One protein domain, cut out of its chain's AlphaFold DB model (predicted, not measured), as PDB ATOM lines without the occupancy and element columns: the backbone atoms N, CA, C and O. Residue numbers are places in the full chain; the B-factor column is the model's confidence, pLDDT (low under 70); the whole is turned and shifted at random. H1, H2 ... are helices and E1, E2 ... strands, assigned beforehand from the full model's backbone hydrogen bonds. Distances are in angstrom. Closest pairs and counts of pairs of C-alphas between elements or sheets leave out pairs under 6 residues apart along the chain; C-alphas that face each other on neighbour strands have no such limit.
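AT A GLANCE: This is residues 553 to 697 of the 699 residues of an uncharacterized protein of viral metagenome (UniProt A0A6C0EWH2). A strongly twisted sheet of five strands makes the middle of three layers, with the helical hairpin of H1 and H2 packed on one face and H3 crossing the other. The small hairpin of E5 and E6 packs on H3, and the long loop of residues 602 to 628 reaches away from the body to Thr 617. The printed part has 145 residues with three named helices and seven named strands, in the order E1 H1 H2 E2 E3 H3 E4 E5 E6 E7; the class is mixed, helices and strands. The large sheet is mixed too, in the order E2, E1, E7, E4, E3, with E4 and E3 parallel and the other neighbours antiparallel. The whole is compact, with a radius of gyration of the C-alphas of 14.8 A and spans of 49 by 34 by 27 A.

HOW THE PARTS SIT: E1, residues 558 to 562, is an inner strand of the large sheet. H1, residues 565 to 575, is on this sheet at a height of 9.0 A, over none of its strands, but only just: two of its C-alphas fall on E1. H2, residues 581 to 594, forms a helical hairpin with H1: they touch, closest at the C-alphas of Ile 575 and Tyr 581, 5.7 A apart, and run opposite ways at a shallow tilt of 21 degrees. E2, residues 598 to 601, is an edge strand and antiparallel to E1, with N 561 and O 599 within hydrogen-bond range at 2.8 A. E3, residues 629 to 636, is the other edge strand. H2 lies over E3 at a height over the sheet of 7.6 A and runs across the strands, at 89 degrees to E3 on the local plane; their closest C-alphas, of Lys 582 and Ile 630, are 5.8 A apart. H3, residues 642 to 656, and E4, residues 669 to 675, complete with E3 a strand-helix-strand unit, two parallel neighbour strands with a helix between, whose crossover is right-handed. E4 and E3 stand at 17 degrees, with N 634 and O 672 at 2.9 A. The hairpin of E5, residues 679 to 681, and E6, residues 684 to 686, is antiparallel, with N 681 and O 684 at 2.9 A. The closest C-alphas of H3 and E5, of Ser 645 and His 681, are 5.6 A apart. E7, residues 690 to 695, is antiparallel to E1, with N 560 and O 691 at 2.8 A, and to E4, with N 673 and O 692 at 2.9 A. H3 lies over E1, E7 and E4 at a height over the sheet of 9.9 A, only just so for E7 with three C-alphas on it, and on the face opposite to H1 and H2. H3 is apart from H1 and from H2. In H1, H2 and H3 every O i to N i+4 pair is within hydrogen-bond range.

IN THESE COORDINATES: E1 begins at C-alpha 558, (3.714, 9.242, 118.976), and measures 13.1 A from first to last C-alpha. H1 measures 15.7 A, H2 19.6 A and H3 21.6 A. H3 begins at C-alpha 642, (5.507, 28.692, 129.528). E2 measures 10.0 A, E3 20.8 A and E4 20.6 A. E5 and E6 measure 6.9 A each. E7 measures 17.1 A and ends at C-alpha 695, (4.225, 5.123, 126.811).

THE WHOLE: The C-alphas farthest apart, of Thr 617 and Ser 639, are 49.7 A apart, while those of Asn 553 and His 697, first and last printed, are 5.3 A apart. The printed part has no cut. The links E2 to E3, with 27 residues, and H3 to E4, with 12, are long; the others are tight. Mean pLDDT of the printed part is 81.0; it is under 70 at residues 578, 606 to 628, 640 to 645 and 664.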
ATOM      1  N   ASN A 553      13.314   2.020 128.851       78.62
ATOM      2  CA  ASN A 553      11.932   1.588 128.652       78.62
ATOM      3  C   ASN A 553      10.977   2.741 128.284       78.62
ATOM      4  O   ASN A 553       9.789   2.701 128.592       78.62
ATOM      5  N   SER A 554      11.497   3.809 127.678       83.19
ATOM      6  CA  SER A 554      10.715   4.981 127.271       83.19
ATOM      7  C   SER A 554      10.598   5.038 125.754       83.19
ATOM      8  O   SER A 554      11.602   4.905 125.062       83.19
ATOM      9  N   SER A 555       9.400   5.310 125.243       84.62
ATOM     10  CA  SER A 555       9.161   5.438 123.801       84.62
ATOM     11  C   SER A 555       9.550   6.806 123.216       84.62
ATOM     12  O   SER A 555       9.580   7.842 123.901       84.62
ATOM     13  N   ILE A 556       9.765   6.822 121.898       89.81
ATOM     14  CA  ILE A 556       9.649   8.029 121.072       89.81
ATOM     15  C   ILE A 556       8.182   8.498 121.159       89.81
ATOM     16  O   ILE A 556       7.278   7.655 121.069       89.81
ATOM     17  N   PRO A 557       7.904   9.801 121.367       92.19
ATOM     18  CA  PRO A 557       6.535  10.311 121.362       92.19
ATOM     19  C   PRO A 557       5.813   9.973 120.057       92.19
ATOM     20  O   PRO A 557       6.372  10.177 118.985       92.19
ATOM     21  N   VAL A 558       4.574   9.500 120.138       90.69
ATOM     22  CA  VAL A 558       3.714   9.242 118.976       90.69
ATOM     23  C   VAL A 558       2.913  10.500 118.686       90.69
ATOM     24  O   VAL A 558       2.302  11.077 119.594       90.69
ATOM     25  N   LYS A 559       2.920  10.938 117.429       93.56
ATOM     26  CA  LYS A 559       2.182  12.129 117.011       93.56
ATOM     27  C   LYS A 559       0.779  11.726 116.573       93.56
ATOM     28  O   LYS A 559       0.616  10.900 115.681       93.56
ATOM     29  N   LEU A 560      -0.226  12.333 117.189       93.88
ATOM     30  CA  LEU A 560      -1.632  12.151 116.859       93.88
ATOM     31  C   LEU A 560      -2.149  13.422 116.193       93.88
ATOM     32  O   LEU A 560      -2.068  14.499 116.775       93.88
ATOM     33  N   THR A 561      -2.707  13.290 114.994       95.50
ATOM     34  CA  THR A 561      -3.348  14.389 114.267       95.50
ATOM     35  C   THR A 561      -4.835  14.101 114.112       95.50
ATOM     36  O   THR A 561      -5.217  13.105 113.498       95.50
ATOM     37  N   PHE A 562      -5.684  14.972 114.648       96.00
ATOM     38  CA  PHE A 562      -7.111  14.968 114.349       96.00
ATOM     39  C   PHE A 562      -7.320  15.554 112.952       96.00
ATOM     40  O   PHE A 562      -6.888  16.677 112.680       96.00
ATOM     41  N   VAL A 563      -7.963  14.792 112.070       95.44
ATOM     42  CA  VAL A 563      -8.375  15.278 110.742       95.44
ATOM     43  C   VAL A 563      -9.850  15.674 110.703       95.44
ATOM     44  O   VAL A 563     -10.255  16.398 109.802       95.44
ATOM     45  N   ASP A 564     -10.638  15.235 111.689       95.81
ATOM     46  CA  ASP A 564     -12.027  15.649 111.890       95.81
ATOM     47  C   ASP A 564     -12.174  16.432 113.201       95.81
ATOM     48  O   ASP A 564     -12.044  15.879 114.301       95.81
ATOM     49  N   ASP A 565     -12.480  17.723 113.086       94.50
ATOM     50  CA  ASP A 565     -12.645  18.607 114.242       94.50
ATOM     51  C   ASP A 565     -13.856  18.226 115.098       94.50
ATOM     52  O   ASP A 565     -13.805  18.340 116.324       94.50
ATOM     53  N   ALA A 566     -14.929  17.697 114.501       95.69
ATOM     54  CA  ALA A 566     -16.086  17.241 115.270       95.69
ATOM     55  C   ALA A 566     -15.712  16.073 116.202       95.69
ATOM     56  O   ALA A 566     -16.145  16.020 117.357       95.69
ATOM     57  N   HIS A 567     -14.875  15.145 115.733       95.56
ATOM     58  CA  HIS A 567     -14.332  14.060 116.550       95.56
ATOM     59  C   HIS A 567     -13.357  14.548 117.618       95.56
ATOM     60  O   HIS A 567     -13.373  14.044 118.745       95.56
ATOM     61  N   ARG A 568     -12.541  15.555 117.293       95.06
ATOM     62  CA  ARG A 568     -11.652  16.219 118.255       95.06
ATOM     63  C   ARG A 568     -12.443  16.795 119.430       95.06
ATOM     64  O   ARG A 568     -12.130  16.494 120.582       95.06
ATOM     65  N   GLU A 569     -13.508  17.546 119.153       93.69
ATOM     66  CA  GLU A 569     -14.381  18.120 120.187       93.69
ATOM     67  C   GLU A 569     -15.065  17.041 121.039       93.69
ATOM     68  O   GLU A 569     -15.135  17.171 122.263       93.69
ATOM     69  N   LYS A 570     -15.494  15.922 120.434       93.94
ATOM     70  CA  LYS A 570     -16.018  14.764 121.187       93.94
ATOM     71  C   LYS A 570     -14.987  14.205 122.169       93.94
ATOM     72  O   LYS A 570     -15.335  13.906 123.313       93.94
ATOM     73  N   CYS A 571     -13.724  14.099 121.755       92.94
ATOM     74  CA  CYS A 571     -12.641  13.651 122.633       92.94
ATOM     75  C   CYS A 571     -12.422  14.626 123.801       92.94
ATOM     76  O   CYS A 571     -12.280  14.185 124.939       92.94
ATOM     77  N   PHE A 572     -12.462  15.942 123.566       91.19
ATOM     78  CA  PHE A 572     -12.369  16.936 124.643       91.19
ATOM     79  C   PHE A 572     -13.564  16.895 125.599       91.19
ATOM     80  O   PHE A 572     -13.382  16.963 126.817       91.19
ATOM     81  N   ALA A 573     -14.782  16.740 125.077       90.38
ATOM     82  CA  ALA A 573     -15.986  16.617 125.894       90.38
ATOM     83  C   ALA A 573     -15.918  15.396 126.826       90.38
ATOM     84  O   ALA A 573     -16.293  15.495 127.998       90.38
ATOM     85  N   ALA A 574     -15.366  14.276 126.345       90.25
ATOM     86  CA  ALA A 574     -15.169  13.074 127.148       90.25
ATOM     87  C   ALA A 574     -14.296  13.333 128.386       90.25
ATOM     88  O   ALA A 574     -14.614  12.827 129.457       90.25
ATOM     89  N   ILE A 575     -13.253  14.166 128.278       88.94
ATOM     90  CA  ILE A 575     -12.321  14.469 129.383       88.94
ATOM     91  C   ILE A 575     -13.025  15.158 130.561       88.94
ATOM     92  O   ILE A 575     -12.638  14.960 131.710       88.94
ATOM     93  N   ASN A 576     -14.100  15.906 130.303       82.06
ATOM     94  CA  ASN A 576     -14.865  16.605 131.340       82.06
ATOM     95  C   ASN A 576     -15.829  15.686 132.124       82.06
ATOM     96  O   ASN A 576     -16.469  16.127 133.083       82.06
ATOM     97  N   CYS A 577     -15.942  14.405 131.754       76.25
ATOM     98  CA  CYS A 577     -16.771  13.433 132.467       76.25
ATOM     99  C   CYS A 577     -16.081  12.965 133.767       76.25
ATOM    100  O   CYS A 577     -14.922  12.567 133.764       76.25
ATOM    101  N   LYS A 578     -16.783  12.959 134.912       69.38
ATOM    102  CA  LYS A 578     -16.142  12.668 136.217       69.38
ATOM    103  C   LYS A 578     -15.745  11.199 136.436       69.38
ATOM    104  O   LYS A 578     -14.794  10.942 137.167       69.38
ATOM    105  N   ARG A 579     -16.450  10.222 135.848       82.00
ATOM    106  CA  ARG A 579     -16.208   8.783 136.084       82.00
ATOM    107  C   ARG A 579     -15.964   8.049 134.768       82.00
ATOM    108  O   ARG A 579     -16.729   8.217 133.829       82.00
ATOM    109  N   GLY A 580     -14.904   7.241 134.707       84.19
ATOM    110  CA  GLY A 580     -14.596   6.390 133.546       84.19
ATOM    111  C   GLY A 580     -14.088   7.123 132.298       84.19
ATOM    112  O   GLY A 580     -13.898   6.488 131.264       84.19
ATOM    113  N   TYR A 581     -13.822   8.434 132.372       90.31
ATOM    114  CA  TYR A 581     -13.485   9.234 131.188       90.31
ATOM    115  C   TYR A 581     -12.258   8.738 130.425       90.31
ATOM    116  O   TYR A 581     -12.220   8.852 129.212       90.31
ATOM    117  N   LYS A 582     -11.268   8.158 131.111       91.00
ATOM    118  CA  LYS A 582     -10.068   7.598 130.475       91.00
ATOM    119  C   LYS A 582     -10.404   6.413 129.568       91.00
ATOM    120  O   LYS A 582      -9.890   6.329 128.461       91.00
ATOM    121  N   GLN A 583     -11.301   5.532 130.012       89.12
ATOM    122  CA  GLN A 583     -11.784   4.410 129.204       89.12
ATOM    123  C   GLN A 583     -12.610   4.922 128.024       89.12
ATOM    124  O   GLN A 583     -12.383   4.509 126.892       89.12
ATOM    125  N   HIS A 584     -13.504   5.883 128.272       90.88
ATOM    126  CA  HIS A 584     -14.315   6.479 127.213       90.88
ATOM    127  C   HIS A 584     -13.466   7.217 126.165       90.88
ATOM    128  O   HIS A 584     -13.653   7.013 124.969       90.88
ATOM    129  N   LEU A 585     -12.484   8.013 126.600       92.38
ATOM    130  CA  LEU A 585     -11.531   8.691 125.725       92.38
ATOM    131  C   LEU A 585     -10.729   7.680 124.907       92.38
ATOM    132  O   LEU A 585     -10.597   7.857 123.702       92.38
ATOM    133  N   HIS A 586     -10.233   6.607 125.525       89.75
ATOM    134  CA  HIS A 586      -9.538   5.544 124.802       89.75
ATOM    135  C   HIS A 586     -10.419   4.941 123.694       89.75
ATOM    136  O   HIS A 586      -9.968   4.818 122.556       89.75
ATOM    137  N   SER A 587     -11.694   4.652 123.984       89.44
ATOM    138  CA  SER A 587     -12.651   4.175 122.977       89.44
ATOM    139  C   SER A 587     -12.877   5.179 121.842       89.44
ATOM    140  O   SER A 587     -12.949   4.774 120.686       89.44
ATOM    141  N   LEU A 588     -12.942   6.481 122.138       92.81
ATOM    142  CA  LEU A 588     -13.086   7.522 121.113       92.81
ATOM    143  C   LEU A 588     -11.829   7.672 120.249       92.81
ATOM    144  O   LEU A 588     -11.940   7.849 119.037       92.81
ATOM    145  N   LEU A 589     -10.635   7.586 120.839       91.06
ATOM    146  CA  LEU A 589      -9.375   7.608 120.089       91.06
ATOM    147  C   LEU A 589      -9.281   6.396 119.154       91.06
ATOM    148  O   LEU A 589      -8.924   6.546 117.986       91.06
ATOM    149  N   LYS A 590      -9.688   5.220 119.644       86.88
ATOM    150  CA  LYS A 590      -9.790   3.986 118.860       86.88
ATOM    151  C   LYS A 590     -10.743   4.136 117.675       86.88
ATOM    152  O   LYS A 590     -10.347   3.889 116.540       86.88
ATOM    153  N   GLU A 591     -11.976   4.576 117.932       89.00
ATOM    154  CA  GLU A 591     -12.980   4.812 116.887       89.00
ATOM    155  C   GLU A 591     -12.472   5.833 115.862       89.00
ATOM    156  O   GLU A 591     -12.611   5.640 114.655       89.00
ATOM    157  N   GLY A 592     -11.850   6.915 116.335       90.88
ATOM    158  CA  GLY A 592     -11.307   7.966 115.481       90.88
ATOM    159  C   GLY A 592     -10.225   7.446 114.543       90.88
ATOM    160  O   GLY A 592     -10.259   7.745 113.353       90.88
ATOM    161  N   TYR A 593      -9.310   6.620 115.046       87.25
ATOM    162  CA  TYR A 593      -8.280   5.992 114.222       87.25
ATOM    163  C   TYR A 593      -8.888   5.011 113.207       87.25
ATOM    164  O   TYR A 593      -8.609   5.107 112.015       87.25
ATOM    165  N   GLN A 594      -9.792   4.130 113.648       85.44
ATOM    166  CA  GLN A 594     -10.445   3.131 112.786       85.44
ATOM    167  C   GLN A 594     -11.314   3.756 111.687       85.44
ATOM    168  O   GLN A 594     -11.418   3.206 110.593       85.44
ATOM    169  N   SER A 595     -11.930   4.906 111.963       88.75
ATOM    170  CA  SER A 595     -12.755   5.645 111.000       88.75
ATOM    171  C   SER A 595     -11.973   6.661 110.161       88.75
ATOM    172  O   SER A 595     -12.580   7.398 109.388       88.75
ATOM    173  N   GLY A 596     -10.643   6.727 110.306       87.81
ATOM    174  CA  GLY A 596      -9.788   7.658 109.562       87.81
ATOM    175  C   GLY A 596      -9.916   9.125 109.989       87.81
ATOM    176  O   GLY A 596      -9.423  10.002 109.292       87.81
ATOM    177  N   LYS A 597     -10.557   9.406 111.129       93.62
ATOM    178  CA  LYS A 597     -10.697  10.744 111.738       93.62
ATOM    179  C   LYS A 597      -9.465  11.172 112.540       93.62
ATOM    180  O   LYS A 597      -9.328  12.341 112.908       93.62
ATOM    181  N   ILE A 598      -8.578  10.223 112.824       92.38
ATOM    182  CA  ILE A 598      -7.296  10.424 113.493       92.38
ATOM    183  C   ILE A 598      -6.206   9.747 112.668       92.38
ATOM    184  O   ILE A 598      -6.338   8.584 112.294       92.38
ATOM    185  N   ILE A 599      -5.102  10.458 112.457       89.38
ATOM    186  CA  ILE A 599      -3.856   9.907 111.925       89.38
ATOM    187  C   ILE A 599      -2.867   9.783 113.080       89.38
ATOM    188  O   ILE A 599      -2.667  10.730 113.842       89.38
ATOM    189  N   LEU A 600      -2.241   8.619 113.201       87.81
ATOM    190  CA  LEU A 600      -1.154   8.380 114.138       87.81
ATOM    191  C   LEU A 600       0.136   8.176 113.350       87.81
ATOM    192  O   LEU A 600       0.186   7.344 112.450       87.81
ATOM    193  N   GLU A 601       1.167   8.934 113.702       88.44
ATOM    194  CA  GLU A 601       2.519   8.740 113.195       88.44
ATOM    195  C   GLU A 601       3.372   8.173 114.333       88.44
ATOM    196  O   GLU A 601       3.710   8.883 115.289       88.44
ATOM    197  N   ASP A 602       3.708   6.888 114.233       85.25
ATOM    198  CA  ASP A 602       4.596   6.198 115.163       85.25
ATOM    199  C   ASP A 602       5.974   5.979 114.527       85.25
ATOM    200  O   ASP A 602       6.100   5.635 113.353       85.25
ATOM    201  N   ARG A 603       7.023   6.227 115.308       85.50
ATOM    202  CA  ARG A 603       8.426   6.064 114.909       85.50
ATOM    203  C   ARG A 603       9.168   5.023 115.746       85.50
ATOM    204  O   ARG A 603      10.374   4.870 115.569       85.50
ATOM    205  N   ASN A 604       8.483   4.345 116.664       81.69
ATOM    206  CA  ASN A 604       9.033   3.228 117.423       81.69
ATOM    207  C   ASN A 604       9.009   1.971 116.539       81.69
ATOM    208  O   ASN A 604       7.991   1.691 115.912       81.69
ATOM    209  N   ASN A 605      10.119   1.227 116.469       76.38
ATOM    210  CA  ASN A 605      10.162  -0.039 115.724       76.38
ATOM    211  C   ASN A 605       9.654  -1.204 116.578       76.38
ATOM    212  O   ASN A 605       8.825  -1.981 116.117       76.38
ATOM    213  N   ILE A 606      10.126  -1.272 117.826       64.62
ATOM    214  CA  ILE A 606       9.704  -2.264 118.814       64.62
ATOM    215  C   ILE A 606       8.525  -1.686 119.611       64.62
ATOM    216  O   ILE A 606       8.524  -0.505 119.974       64.62
ATOM    217  N   HIS A 607       7.517  -2.513 119.903       63.81
ATOM    218  CA  HIS A 607       6.349  -2.145 120.726       63.81
ATOM    219  C   HIS A 607       5.524  -0.963 120.185       63.81
ATOM    220  O   HIS A 607       5.041  -0.118 120.957       63.81
ATOM    221  N   VAL A 608       5.361  -0.941 118.858       64.00
ATOM    222  CA  VAL A 608       4.577   0.038 118.093       64.00
ATOM    223  C   VAL A 608       3.197   0.243 118.728       64.00
ATOM    224  O   VAL A 608       2.509  -0.696 119.130       64.00
ATOM    225  N   PHE A 609       2.803   1.502 118.864       67.12
ATOM    226  CA  PHE A 609       1.474   1.932 119.278       67.12
ATOM    227  C   PHE A 609       0.440   1.730 118.162       67.12
ATOM    228  O   PHE A 609      -0.734   1.513 118.446       67.12
ATOM    229  N   THR A 610       0.867   1.813 116.899       55.47
ATOM    230  CA  THR A 610       0.034   1.636 115.699       55.47
ATOM    231  C   THR A 610       0.323   0.333 114.958       55.47
ATOM    232  O   THR A 610       1.365  -0.293 115.113       55.47
ATOM    233  N   GLN A 611      -0.633  -0.084 114.131       54.75
ATOM    234  CA  GLN A 611      -0.744  -1.433 113.576       54.75
ATOM    235  C   GLN A 611       0.167  -1.748 112.372       54.75
ATOM    236  O   GLN A 611      -0.222  -2.516 111.496       54.75
ATOM    237  N   ASP A 612       1.363  -1.180 112.268       49.62
ATOM    238  CA  ASP A 612       2.193  -1.425 111.076       49.62
ATOM    239  C   ASP A 612       3.057  -2.699 111.174       49.62
ATOM    240  O   ASP A 612       3.707  -3.086 110.197       49.62
ATOM    241  N   SER A 613       3.026  -3.413 112.309       48.88
ATOM    242  CA  SER A 613       3.655  -4.731 112.461       48.88
ATOM    243  C   SER A 613       2.627  -5.870 112.420       48.88
ATOM    244  O   SER A 613       1.570  -5.845 113.054       48.88
ATOM    245  N   LYS A 614       2.943  -6.889 111.618       47.53
ATOM    246  CA  LYS A 614       2.160  -8.122 111.504       47.53
ATOM    247  C   LYS A 614       2.572  -9.083 112.615       47.53
ATOM    248  O   LYS A 614       3.757  -9.170 112.931       47.53
ATOM    249  N   ASP A 615       1.629  -9.827 113.177       47.22
ATOM    250  CA  ASP A 615       1.957 -10.930 114.077       47.22
ATOM    251  C   ASP A 615       2.578 -12.130 113.324       47.22
ATOM    252  O   ASP A 615       2.733 -12.118 112.099       47.22
ATOM    253  N   LYS A 616       2.918 -13.203 114.057       43.69
ATOM    254  CA  LYS A 616       3.491 -14.442 113.491       43.69
ATOM    255  C   LYS A 616       2.590 -15.123 112.446       43.69
ATOM    256  O   LYS A 616       3.068 -15.969 111.700       43.69
ATOM    257  N   THR A 617       1.305 -14.773 112.393       41.34
ATOM    258  CA  THR A 617       0.327 -15.290 111.422       41.34
ATOM    259  C   THR A 617       0.158 -14.378 110.206       41.34
ATOM    260  O   THR A 617      -0.558 -14.715 109.264       41.34
ATOM    261  N   GLY A 618       0.839 -13.228 110.187       42.25
ATOM    262  CA  GLY A 618       0.684 -12.222 109.144       42.25
ATOM    263  C   GLY A 618      -0.537 -11.322 109.333       42.25
ATOM    264  O   GLY A 618      -0.786 -10.488 108.455       42.25
ATOM    265  N   ALA A 619      -1.266 -11.468 110.443       41.31
ATOM    266  CA  ALA A 619      -2.410 -10.641 110.784       41.31
ATOM    267  C   ALA A 619      -1.944  -9.309 111.377       41.31
ATOM    268  O   ALA A 619      -1.010  -9.231 112.177       41.31
ATOM    269  N   THR A 620      -2.594  -8.237 110.945       45.31
ATOM    270  CA  THR A 620      -2.397  -6.901 111.490       45.31
ATOM    271  C   THR A 620      -2.979  -6.868 112.904       45.31
ATOM    272  O   THR A 620      -4.186  -7.061 113.061       45.31
ATOM    273  N   LYS A 621      -2.146  -6.647 113.929       46.97
ATOM    274  CA  LYS A 621      -2.634  -6.467 115.306       46.97
ATOM    275  C   LYS A 621      -3.499  -5.214 115.362       46.97
ATOM    276  O   LYS A 621      -3.037  -4.156 114.953       46.97
ATOM    277  N   LEU A 622      -4.749  -5.318 115.811       47.66
ATOM    278  CA  LEU A 622      -5.672  -4.178 115.838       47.66
ATOM    279  C   LEU A 622      -5.265  -3.158 116.931       47.66
ATOM    280  O   LEU A 622      -4.506  -3.477 117.836       47.66
ATOM    281  N   PHE A 623      -5.823  -1.936 116.920       53.44
ATOM    282  CA  PHE A 623      -5.723  -0.962 118.031       53.44
ATOM    283  C   PHE A 623      -6.293  -1.586 119.325       53.44
ATOM    284  O   PHE A 623      -6.012  -1.130 120.425       53.44
ATOM    285  N   ASP A 624      -7.077  -2.658 119.171       45.03
ATOM    286  CA  ASP A 624      -7.590  -3.590 120.175       45.03
ATOM    287  C   ASP A 624      -6.489  -4.318 120.965       45.03
ATOM    288  O   ASP A 624      -6.701  -4.593 122.143       45.03
ATOM    289  N   ASP A 625      -5.319  -4.569 120.364       47.81
ATOM    290  CA  ASP A 625      -4.172  -5.236 121.006       47.81
ATOM    291  C   ASP A 625      -3.259  -4.254 121.750       47.81
ATOM    292  O   ASP A 625      -2.240  -4.642 122.333       47.81
ATOM    293  N   ILE A 626      -3.619  -2.965 121.777       54.78
ATOM    294  CA  ILE A 626      -3.059  -2.028 122.741       54.78
ATOM    295  C   ILE A 626      -3.579  -2.479 124.110       54.78
ATOM    296  O   ILE A 626      -4.553  -1.946 124.635       54.78
ATOM    297  N   HIS A 627      -2.882  -3.421 124.752       55.81
ATOM    298  CA  HIS A 627      -3.023  -3.732 126.181       55.81
ATOM    299  C   HIS A 627      -2.590  -2.542 127.064       55.81
ATOM    300  O   HIS A 627      -2.130  -2.726 128.189       55.81
ATOM    301  N   LYS A 628      -2.681  -1.308 126.544       68.06
ATOM    302  CA  LYS A 628      -2.308  -0.075 127.216       68.06
ATOM    303  C   LYS A 628      -3.551   0.705 127.610       68.06
ATOM    304  O   LYS A 628      -4.343   1.108 126.763       68.06
ATOM    305  N   SER A 629      -3.691   0.974 128.899       81.69
ATOM    306  CA  SER A 629      -4.723   1.877 129.409       81.69
ATOM    307  C   SER A 629      -4.204   3.317 129.484       81.69
ATOM    308  O   SER A 629      -3.001   3.557 129.597       81.69
ATOM    309  N   ILE A 630      -5.094   4.310 129.404       88.06
ATOM    310  CA  ILE A 630      -4.679   5.700 129.626       88.06
ATOM    311  C   ILE A 630      -4.353   5.877 131.111       88.06
ATOM    312  O   ILE A 630      -5.255   5.827 131.952       88.06
ATOM    313  N   SER A 631      -3.096   6.168 131.437       88.94
ATOM    314  CA  SER A 631      -2.689   6.545 132.794       88.94
ATOM    315  C   SER A 631      -2.884   8.031 133.042       88.94
ATOM    316  O   SER A 631      -3.361   8.422 134.112       88.94
ATOM    317  N   ASN A 632      -2.593   8.875 132.050       89.44
ATOM    318  CA  ASN A 632      -2.645  10.325 132.200       89.44
ATOM    319  C   ASN A 632      -3.217  11.028 130.964       89.44
ATOM    320  O   ASN A 632      -2.899  10.676 129.831       89.44
ATOM    321  N   VAL A 633      -4.030  12.055 131.201       91.00
ATOM    322  CA  VAL A 633      -4.551  12.955 130.167       91.00
ATOM    323  C   VAL A 633      -4.236  14.367 130.617       91.00
ATOM    324  O   VAL A 633      -4.689  14.781 131.685       91.00
ATOM    325  N   LYS A 634      -3.466  15.100 129.819       89.50
ATOM    326  CA  LYS A 634      -3.146  16.502 130.086       89.50
ATOM    327  C   LYS A 634      -3.694  17.353 128.958       89.50
ATOM    328  O   LYS A 634      -3.350  17.138 127.802       89.50
ATOM    329  N   VAL A 635      -4.555  18.297 129.313       88.62
ATOM    330  CA  VAL A 635      -5.113  19.282 128.389       88.62
ATOM    331  C   VAL A 635      -4.544  20.636 128.759       88.62
ATOM    332  O   VAL A 635      -4.620  21.025 129.920       88.62
ATOM    333  N   TYR A 636      -3.995  21.327 127.770       86.00
ATOM    334  CA  TYR A 636      -3.352  22.619 127.949       86.00
ATOM    335  C   TYR A 636      -4.144  23.731 127.249       86.00
ATOM    336  O   TYR A 636      -4.701  23.517 126.170       86.00
ATOM    337  N   THR A 637      -4.196  24.904 127.870       84.88
ATOM    338  CA  THR A 637      -4.936  26.114 127.475       84.88
ATOM    339  C   THR A 637      -4.039  27.360 127.481       84.88
ATOM    340  O   THR A 637      -3.054  27.411 128.212       84.88
ATOM    341  N   LEU A 638      -4.386  28.426 126.755       76.19
ATOM    342  CA  LEU A 638      -3.576  29.664 126.694       76.19
ATOM    343  C   LEU A 638      -3.235  30.285 128.063       76.19
ATOM    344  O   LEU A 638      -2.267  31.032 128.162       76.19
ATOM    345  N   SER A 639      -4.011  29.987 129.110       74.00
ATOM    346  CA  SER A 639      -3.737  30.421 130.486       74.00
ATOM    347  C   SER A 639      -2.634  29.633 131.207       74.00
ATOM    348  O   SER A 639      -2.179  30.066 132.266       74.00
ATOM    349  N   ASP A 640      -2.205  28.489 130.672       69.25
ATOM    350  CA  ASP A 640      -1.125  27.684 131.244       69.25
ATOM    351  C   ASP A 640       0.253  28.326 131.004       69.25
ATOM    352  O   ASP A 640       0.504  28.987 129.998       69.25
ATOM    353  N   THR A 641       1.174  28.139 131.953       62.81
ATOM    354  CA  THR A 641       2.494  28.790 131.967       62.81
ATOM    355  C   THR A 641       3.447  28.289 130.858       62.81
ATOM    356  O   THR A 641       3.217  27.280 130.197       62.81
ATOM    357  N   SER A 642       4.565  28.998 130.628       59.16
ATOM    358  CA  SER A 642       5.507  28.692 129.528       59.16
ATOM    359  C   SER A 642       6.194  27.300 129.528       59.16
ATOM    360  O   SER A 642       6.577  26.848 128.440       59.16
ATOM    361  N   PRO A 643       6.365  26.569 130.657       61.75
ATOM    362  CA  PRO A 643       6.947  25.220 130.648       61.75
ATOM    363  C   PRO A 643       6.182  24.189 129.794       61.75
ATOM    364  O   PRO A 643       6.772  23.203 129.348       61.75
ATOM    365  N   GLN A 644       4.894  24.411 129.539       69.06
ATOM    366  CA  GLN A 644       3.998  23.508 128.820       69.06
ATOM    367  C   GLN A 644       4.201  23.630 127.302       69.06
ATOM    368  O   GLN A 644       4.387  22.620 126.623       69.06
ATOM    369  N   SER A 645       4.319  24.858 126.782       67.62
ATOM    370  CA  SER A 645       4.690  25.123 125.382       67.62
ATOM    371  C   SER A 645       6.071  24.546 125.046       67.62
ATOM    372  O   SER A 645       6.287  23.985 123.969       67.62
ATOM    373  N   ARG A 646       7.002  24.598 126.013       81.31
ATOM    374  CA  ARG A 646       8.318  23.949 125.910       81.31
ATOM    375  C   ARG A 646       8.201  22.428 125.770       81.31
ATOM    376  O   ARG A 646       9.006  21.831 125.059       81.31
ATOM    377  N   ARG A 647       7.217  21.790 126.412       86.75
ATOM    378  CA  ARG A 647       7.025  20.332 126.358       86.75
ATOM    379  C   ARG A 647       6.588  19.855 124.973       86.75
ATOM    380  O   ARG A 647       7.135  18.869 124.489       86.75
ATOM    381  N   PHE A 648       5.689  20.573 124.297       90.25
ATOM    382  CA  PHE A 648       5.331  20.249 122.908       90.25
ATOM    383  C   PHE A 648       6.523  20.393 121.958       90.25
ATOM    384  O   PHE A 648       6.763  19.511 121.134       90.25
ATOM    385  N   ALA A 649       7.333  21.446 122.126       89.19
ATOM    386  CA  ALA A 649       8.570  21.606 121.363       89.19
ATOM    387  C   ALA A 649       9.561  20.453 121.622       89.19
ATOM    388  O   ALA A 649      10.187  19.949 120.688       89.19
ATOM    389  N   GLN A 650       9.674  19.991 122.875       90.88
ATOM    390  CA  GLN A 650      10.486  18.825 123.238       90.88
ATOM    391  C   GLN A 650       9.974  17.537 122.590       90.88
ATOM    392  O   GLN A 650      10.783  16.787 122.052       90.88
ATOM    393  N   PHE A 651       8.662  17.287 122.602       93.12
ATOM    394  CA  PHE A 651       8.079  16.112 121.952       93.12
ATOM    395  C   PHE A 651       8.294  16.124 120.448       93.12
ATOM    396  O   PHE A 651       8.771  15.133 119.902       93.12
ATOM    397  N   ASN A 652       8.053  17.258 119.793       92.75
ATOM    398  CA  ASN A 652       8.309  17.395 118.367       92.75
ATOM    399  C   ASN A 652       9.797  17.211 118.030       92.75
ATOM    400  O   ASN A 652      10.139  16.520 117.074       92.75
ATOM    401  N   SER A 653      10.701  17.780 118.833       91.75
ATOM    402  CA  SER A 653      12.143  17.572 118.665       91.75
ATOM    403  C   SER A 653      12.523  16.098 118.835       91.75
ATOM    404  O   SER A 653      13.232  15.549 117.994       91.75
ATOM    405  N   ALA A 654      12.014  15.433 119.870       91.56
ATOM    406  CA  ALA A 654      12.274  14.023 120.137       91.56
ATOM    407  C   ALA A 654      11.722  13.109 119.032       91.56
ATOM    408  O   ALA A 654      12.432  12.227 118.561       91.56
ATOM    409  N   PHE A 655      10.510  13.378 118.547       92.31
ATOM    410  CA  PHE A 655       9.906  12.698 117.404       92.31
ATOM    411  C   PHE A 655      10.743  12.864 116.132       92.31
ATOM    412  O   PHE A 655      11.059  11.889 115.448       92.31
ATOM    413  N   ASN A 656      11.175  14.093 115.837       90.12
ATOM    414  CA  ASN A 656      11.983  14.385 114.655       90.12
ATOM    415  C   ASN A 656      13.390  13.788 114.725       90.12
ATOM    416  O   ASN A 656      13.928  13.394 113.694       90.12
ATOM    417  N   THR A 657      13.945  13.659 115.931       88.62
ATOM    418  CA  THR A 657      15.296  13.131 116.173       88.62
ATOM    419  C   THR A 657      15.323  11.675 116.642       88.62
ATOM    420  O   THR A 657      16.391  11.193 117.002       88.62
ATOM    421  N   TYR A 658      14.184  10.969 116.627       89.44
ATOM    422  CA  TYR A 658      14.063   9.557 117.025       89.44
ATOM    423  C   TYR A 658      14.629   9.276 118.428       89.44
ATOM    424  O   TYR A 658      15.320   8.281 118.664       89.44
ATOM    425  N   LYS A 659      14.360  10.190 119.367       87.75
ATOM    426  CA  LYS A 659      14.805  10.092 120.759       87.75
ATOM    427  C   LYS A 659      13.635   9.779 121.687       87.75
ATOM    428  O   LYS A 659      12.549  10.334 121.509       87.75
ATOM    429  N   PRO A 660      13.859   8.954 122.720       86.88
ATOM    430  CA  PRO A 660      12.864   8.752 123.750       86.88
ATOM    431  C   PRO A 660      12.780   9.996 124.643       86.88
ATOM    432  O   PRO A 660      13.754  10.738 124.810       86.88
ATOM    433  N   THR A 661      11.615  10.219 125.241       86.31
ATOM    434  CA  THR A 661      11.417  11.270 126.257       86.31
ATOM    435  C   THR A 661      11.110  10.637 127.604       86.31
ATOM    436  O   THR A 661      10.764   9.466 127.652       86.31
ATOM    437  N   SER A 662      11.273  11.362 128.712       78.19
ATOM    438  CA  SER A 662      10.893  10.839 130.028       78.19
ATOM    439  C   SER A 662       9.374  10.692 130.141       78.19
ATOM    440  O   SER A 662       8.617  11.541 129.669       78.19
ATOM    441  N   GLN A 663       8.922   9.608 130.778       76.62
ATOM    442  CA  GLN A 663       7.506   9.230 130.774       76.62
ATOM    443  C   GLN A 663       6.973   8.866 132.153       76.62
ATOM    444  O   GLN A 663       7.660   8.257 132.982       76.62
ATOM    445  N   THR A 664       5.703   9.209 132.354       67.44
ATOM    446  CA  THR A 664       4.898   8.868 133.529       67.44
ATOM    447  C   THR A 664       3.944   7.722 133.192       67.44
ATOM    448  O   THR A 664       3.302   7.774 132.145       67.44
ATOM    449  N   GLY A 665       3.822   6.727 134.075       73.69
ATOM    450  CA  GLY A 665       2.970   5.542 133.882       73.69
ATOM    451  C   GLY A 665       3.746   4.225 133.978       73.69
ATOM    452  O   GLY A 665       4.978   4.226 133.896       73.69
ATOM    453  N   GLY A 666       3.025   3.127 134.197       80.69
ATOM    454  CA  GLY A 666       3.557   1.762 134.179       80.69
ATOM    455  C   GLY A 666       3.706   1.190 132.765       80.69
ATOM    456  O   GLY A 666       3.343   1.827 131.774       80.69
ATOM    457  N   VAL A 667       4.253  -0.025 132.670       78.75
ATOM    458  CA  VAL A 667       4.145  -0.826 131.441       78.75
ATOM    459  C   VAL A 667       2.675  -1.205 131.239       78.75
ATOM    460  O   VAL A 667       1.958  -1.413 132.215       78.75
ATOM    461  N   GLY A 668       2.197  -1.229 129.992       77.94
ATOM    462  CA  GLY A 668       0.764  -1.406 129.728       77.94
ATOM    463  C   GLY A 668      -0.055  -0.140 130.007       77.94
ATOM    464  O   GLY A 668      -1.268  -0.193 130.208       77.94
ATOM    465  N   GLU A 669       0.579   1.034 130.013       84.81
ATOM    466  CA  GLU A 669      -0.110   2.315 130.124       84.81
ATOM    467  C   GLU A 669       0.455   3.360 129.155       84.81
ATOM    468  O   GLU A 669       1.611   3.285 128.731       84.81
ATOM    469  N   TYR A 670      -0.352   4.371 128.824       88.38
ATOM    470  CA  TYR A 670       0.097   5.533 128.058       88.38
ATOM    471  C   TYR A 670      -0.474   6.854 128.579       88.38
ATOM    472  O   TYR A 670      -1.555   6.921 129.166       88.38
ATOM    473  N   SER A 671       0.274   7.927 128.343       90.69
ATOM    474  CA  SER A 671      -0.133   9.307 128.596       90.69
ATOM    475  C   SER A 671      -0.447  10.012 127.279       90.69
ATOM    476  O   SER A 671       0.259   9.798 126.291       90.69
ATOM    477  N   ILE A 672      -1.462  10.877 127.275       92.06
ATOM    478  CA  ILE A 672      -1.783  11.762 126.150       92.06
ATOM    479  C   ILE A 672      -1.765  13.232 126.588       92.06
ATOM    480  O   ILE A 672      -2.356  13.610 127.602       92.06
ATOM    481  N   ASP A 673      -1.073  14.055 125.809       92.62
ATOM    482  CA  ASP A 673      -0.935  15.497 125.982       92.62
ATOM    483  C   ASP A 673      -1.634  16.201 124.798       92.62
ATOM    484  O   ASP A 673      -1.261  16.000 123.641       92.62
ATOM    485  N   MET A 674      -2.663  17.007 125.081       91.94
ATOM    486  CA  MET A 674      -3.535  17.666 124.097       91.94
ATOM    487  C   MET A 674      -3.552  19.183 124.299       91.94
ATOM    488  O   MET A 674      -3.542  19.666 125.431       91.94
ATOM    489  N   ALA A 675      -3.639  19.937 123.208       89.56
ATOM    490  CA  ALA A 675      -3.757  21.390 123.236       89.56
ATOM    491  C   ALA A 675      -5.194  21.820 122.901       89.56
ATOM    492  O   ALA A 675      -5.708  21.492 121.832       89.56
ATOM    493  N   LYS A 676      -5.853  22.545 123.811       86.44
ATOM    494  CA  LYS A 676      -7.152  23.177 123.538       86.44
ATOM    495  C   LYS A 676      -6.983  24.380 122.612       86.44
ATOM    496  O   LYS A 676      -7.783  24.564 121.699       86.44
ATOM    497  N   ASP A 677      -5.914  25.136 122.837       86.25
ATOM    498  CA  ASP A 677      -5.553  26.341 122.103       86.25
ATOM    499  C   ASP A 677      -4.200  26.178 121.391       86.25
ATOM    500  O   ASP A 677      -3.399  25.313 121.742       86.25
ATOM    501  N   LYS A 678      -3.936  27.013 120.379       85.06
ATOM    502  CA  LYS A 678      -2.670  26.997 119.636       85.06
ATOM    503  C   LYS A 678      -1.523  27.453 120.538       85.06
ATOM    504  O   LYS A 678      -1.596  28.521 121.140       85.06
ATOM    505  N   TYR A 679      -0.448  26.668 120.584       83.81
ATOM    506  CA  TYR A 679       0.729  26.966 121.401       83.81
ATOM    507  C   TYR A 679       1.917  27.409 120.569       83.81
ATOM    508  O   TYR A 679       2.243  26.766 119.576       83.81
ATOM    509  N   GLU A 680       2.622  28.435 121.046       82.38
ATOM    510  CA  GLU A 680       3.855  28.931 120.442       82.38
ATOM    511  C   GLU A 680       5.001  28.975 121.468       82.38
ATOM    512  O   GLU A 680       4.822  29.385 122.618       82.38
ATOM    513  N   HIS A 681       6.194  28.528 121.066       81.50
ATOM    514  CA  HIS A 681       7.414  28.601 121.872       81.50
ATOM    515  C   HIS A 681       8.661  28.688 120.990       81.50
ATOM    516  O   HIS A 681       8.959  27.748 120.258       81.50
ATOM    517  N   ASN A 682       9.429  29.780 121.091       80.75
ATOM    518  CA  ASN A 682      10.668  29.992 120.323       80.75
ATOM    519  C   ASN A 682      10.501  29.724 118.810       80.75
ATOM    520  O   ASN A 682      11.350  29.086 118.190       80.75
ATOM    521  N   GLY A 683       9.378  30.165 118.232       81.38
ATOM    522  CA  GLY A 683       9.039  29.959 116.819       81.38
ATOM    523  C   GLY A 683       8.496  28.567 116.463       81.38
ATOM    524  O   GLY A 683       8.092  28.356 115.324       81.38
ATOM    525  N   PHE A 684       8.448  27.616 117.404       85.69
ATOM    526  CA  PHE A 684       7.719  26.359 117.223       85.69
ATOM    527  C   PHE A 684       6.235  26.546 117.545       85.69
ATOM    528  O   PHE A 684       5.899  27.149 118.565       85.69
ATOM    529  N   ILE A 685       5.367  25.967 116.715       87.38
ATOM    530  CA  ILE A 685       3.914  26.012 116.866       87.38
ATOM    531  C   ILE A 685       3.366  24.588 117.025       87.38
ATOM    532  O   ILE A 685       3.605  23.737 116.168       87.38
ATOM    533  N   ASN A 686       2.592  24.340 118.087       89.12
ATOM    534  CA  ASN A 686       1.749  23.148 118.212       89.12
ATOM    535  C   ASN A 686       0.293  23.526 117.923       89.12
ATOM    536  O   ASN A 686      -0.330  24.256 118.699       89.12
ATOM    537  N   GLU A 687      -0.241  23.013 116.818       91.94
ATOM    538  CA  GLU A 687      -1.625  23.250 116.410       91.94
ATOM    539  C   GLU A 687      -2.625  22.491 117.298       91.94
ATOM    540  O   GLU A 687      -2.314  21.452 117.885       91.94
ATOM    541  N   VAL A 688      -3.853  23.007 117.383       92.06
ATOM    542  CA  VAL A 688      -4.928  22.476 118.247       92.06
ATOM    543  C   VAL A 688      -5.400  21.072 117.868       92.06
ATOM    544  O   VAL A 688      -6.036  20.382 118.667       92.06
ATOM    545  N   ASN A 689      -5.119  20.655 116.637       94.25
ATOM    546  CA  ASN A 689      -5.438  19.334 116.119       94.25
ATOM    547  C   ASN A 689      -4.295  18.327 116.324       94.25
ATOM    548  O   ASN A 689      -4.427  17.182 115.900       94.25
ATOM    549  N   ILE A 690      -3.194  18.718 116.976       94.56
ATOM    550  CA  ILE A 690      -2.062  17.837 117.273       94.56
ATOM    551  C   ILE A 690      -2.051  17.488 118.762       94.56
ATOM    552  O   ILE A 690      -2.017  18.363 119.632       94.56
ATOM    553  N   ALA A 691      -2.010  16.190 119.046       94.31
ATOM    554  CA  ALA A 691      -1.766  15.631 120.366       94.31
ATOM    555  C   ALA A 691      -0.538  14.713 120.346       94.31
ATOM    556  O   ALA A 691      -0.110  14.222 119.300       94.31
ATOM    557  N   TRP A 692       0.027  14.472 121.523       93.69
ATOM    558  CA  TRP A 692       1.219  13.648 121.692       93.69
ATOM    559  C   TRP A 692       0.948  12.516 122.668       93.69
ATOM    560  O   TRP A 692       0.425  12.742 123.759       93.69
ATOM    561  N   ILE A 693       1.323  11.303 122.279       90.75
ATOM    562  CA  ILE A 693       1.200  10.100 123.098       90.75
ATOM    563  C   ILE A 693       2.591   9.640 123.530       90.75
ATOM    564  O   ILE A 693       3.538   9.638 122.747       90.75
ATOM    565  N   THR A 694       2.721   9.236 124.790       89.06
ATOM    566  CA  THR A 694       3.959   8.673 125.346       89.06
ATOM    567  C   THR A 694       3.645   7.441 126.191       89.06
ATOM    568  O   THR A 694       2.635   7.427 126.895       89.06
ATOM    569  N   PHE A 695       4.468   6.394 126.118       85.56
ATOM    570  CA  PHE A 695       4.225   5.123 126.811       85.56
ATOM    571  C   PHE A 695       5.515   4.360 127.108       85.56
ATOM    572  O   PHE A 695       6.457   4.399 126.313       85.56
ATOM    573  N   ARG A 696       5.519   3.599 128.208       81.38
ATOM    574  CA  ARG A 696       6.611   2.672 128.509       81.38
ATOM    575  C   ARG A 696       6.390   1.335 127.821       81.38
ATOM    576  O   ARG A 696       5.248   0.902 127.655       81.38
ATOM    577  N   HIS A 697       7.477   0.687 127.439       74.00
ATOM    578  CA  HIS A 697       7.446  -0.688 126.956       74.00
ATOM    579  C   HIS A 697       8.048  -1.640 127.992       74.00
ATOM    580  O   HIS A 697       8.806  -1.219 128.871       74.00
TER     581      HIS A 697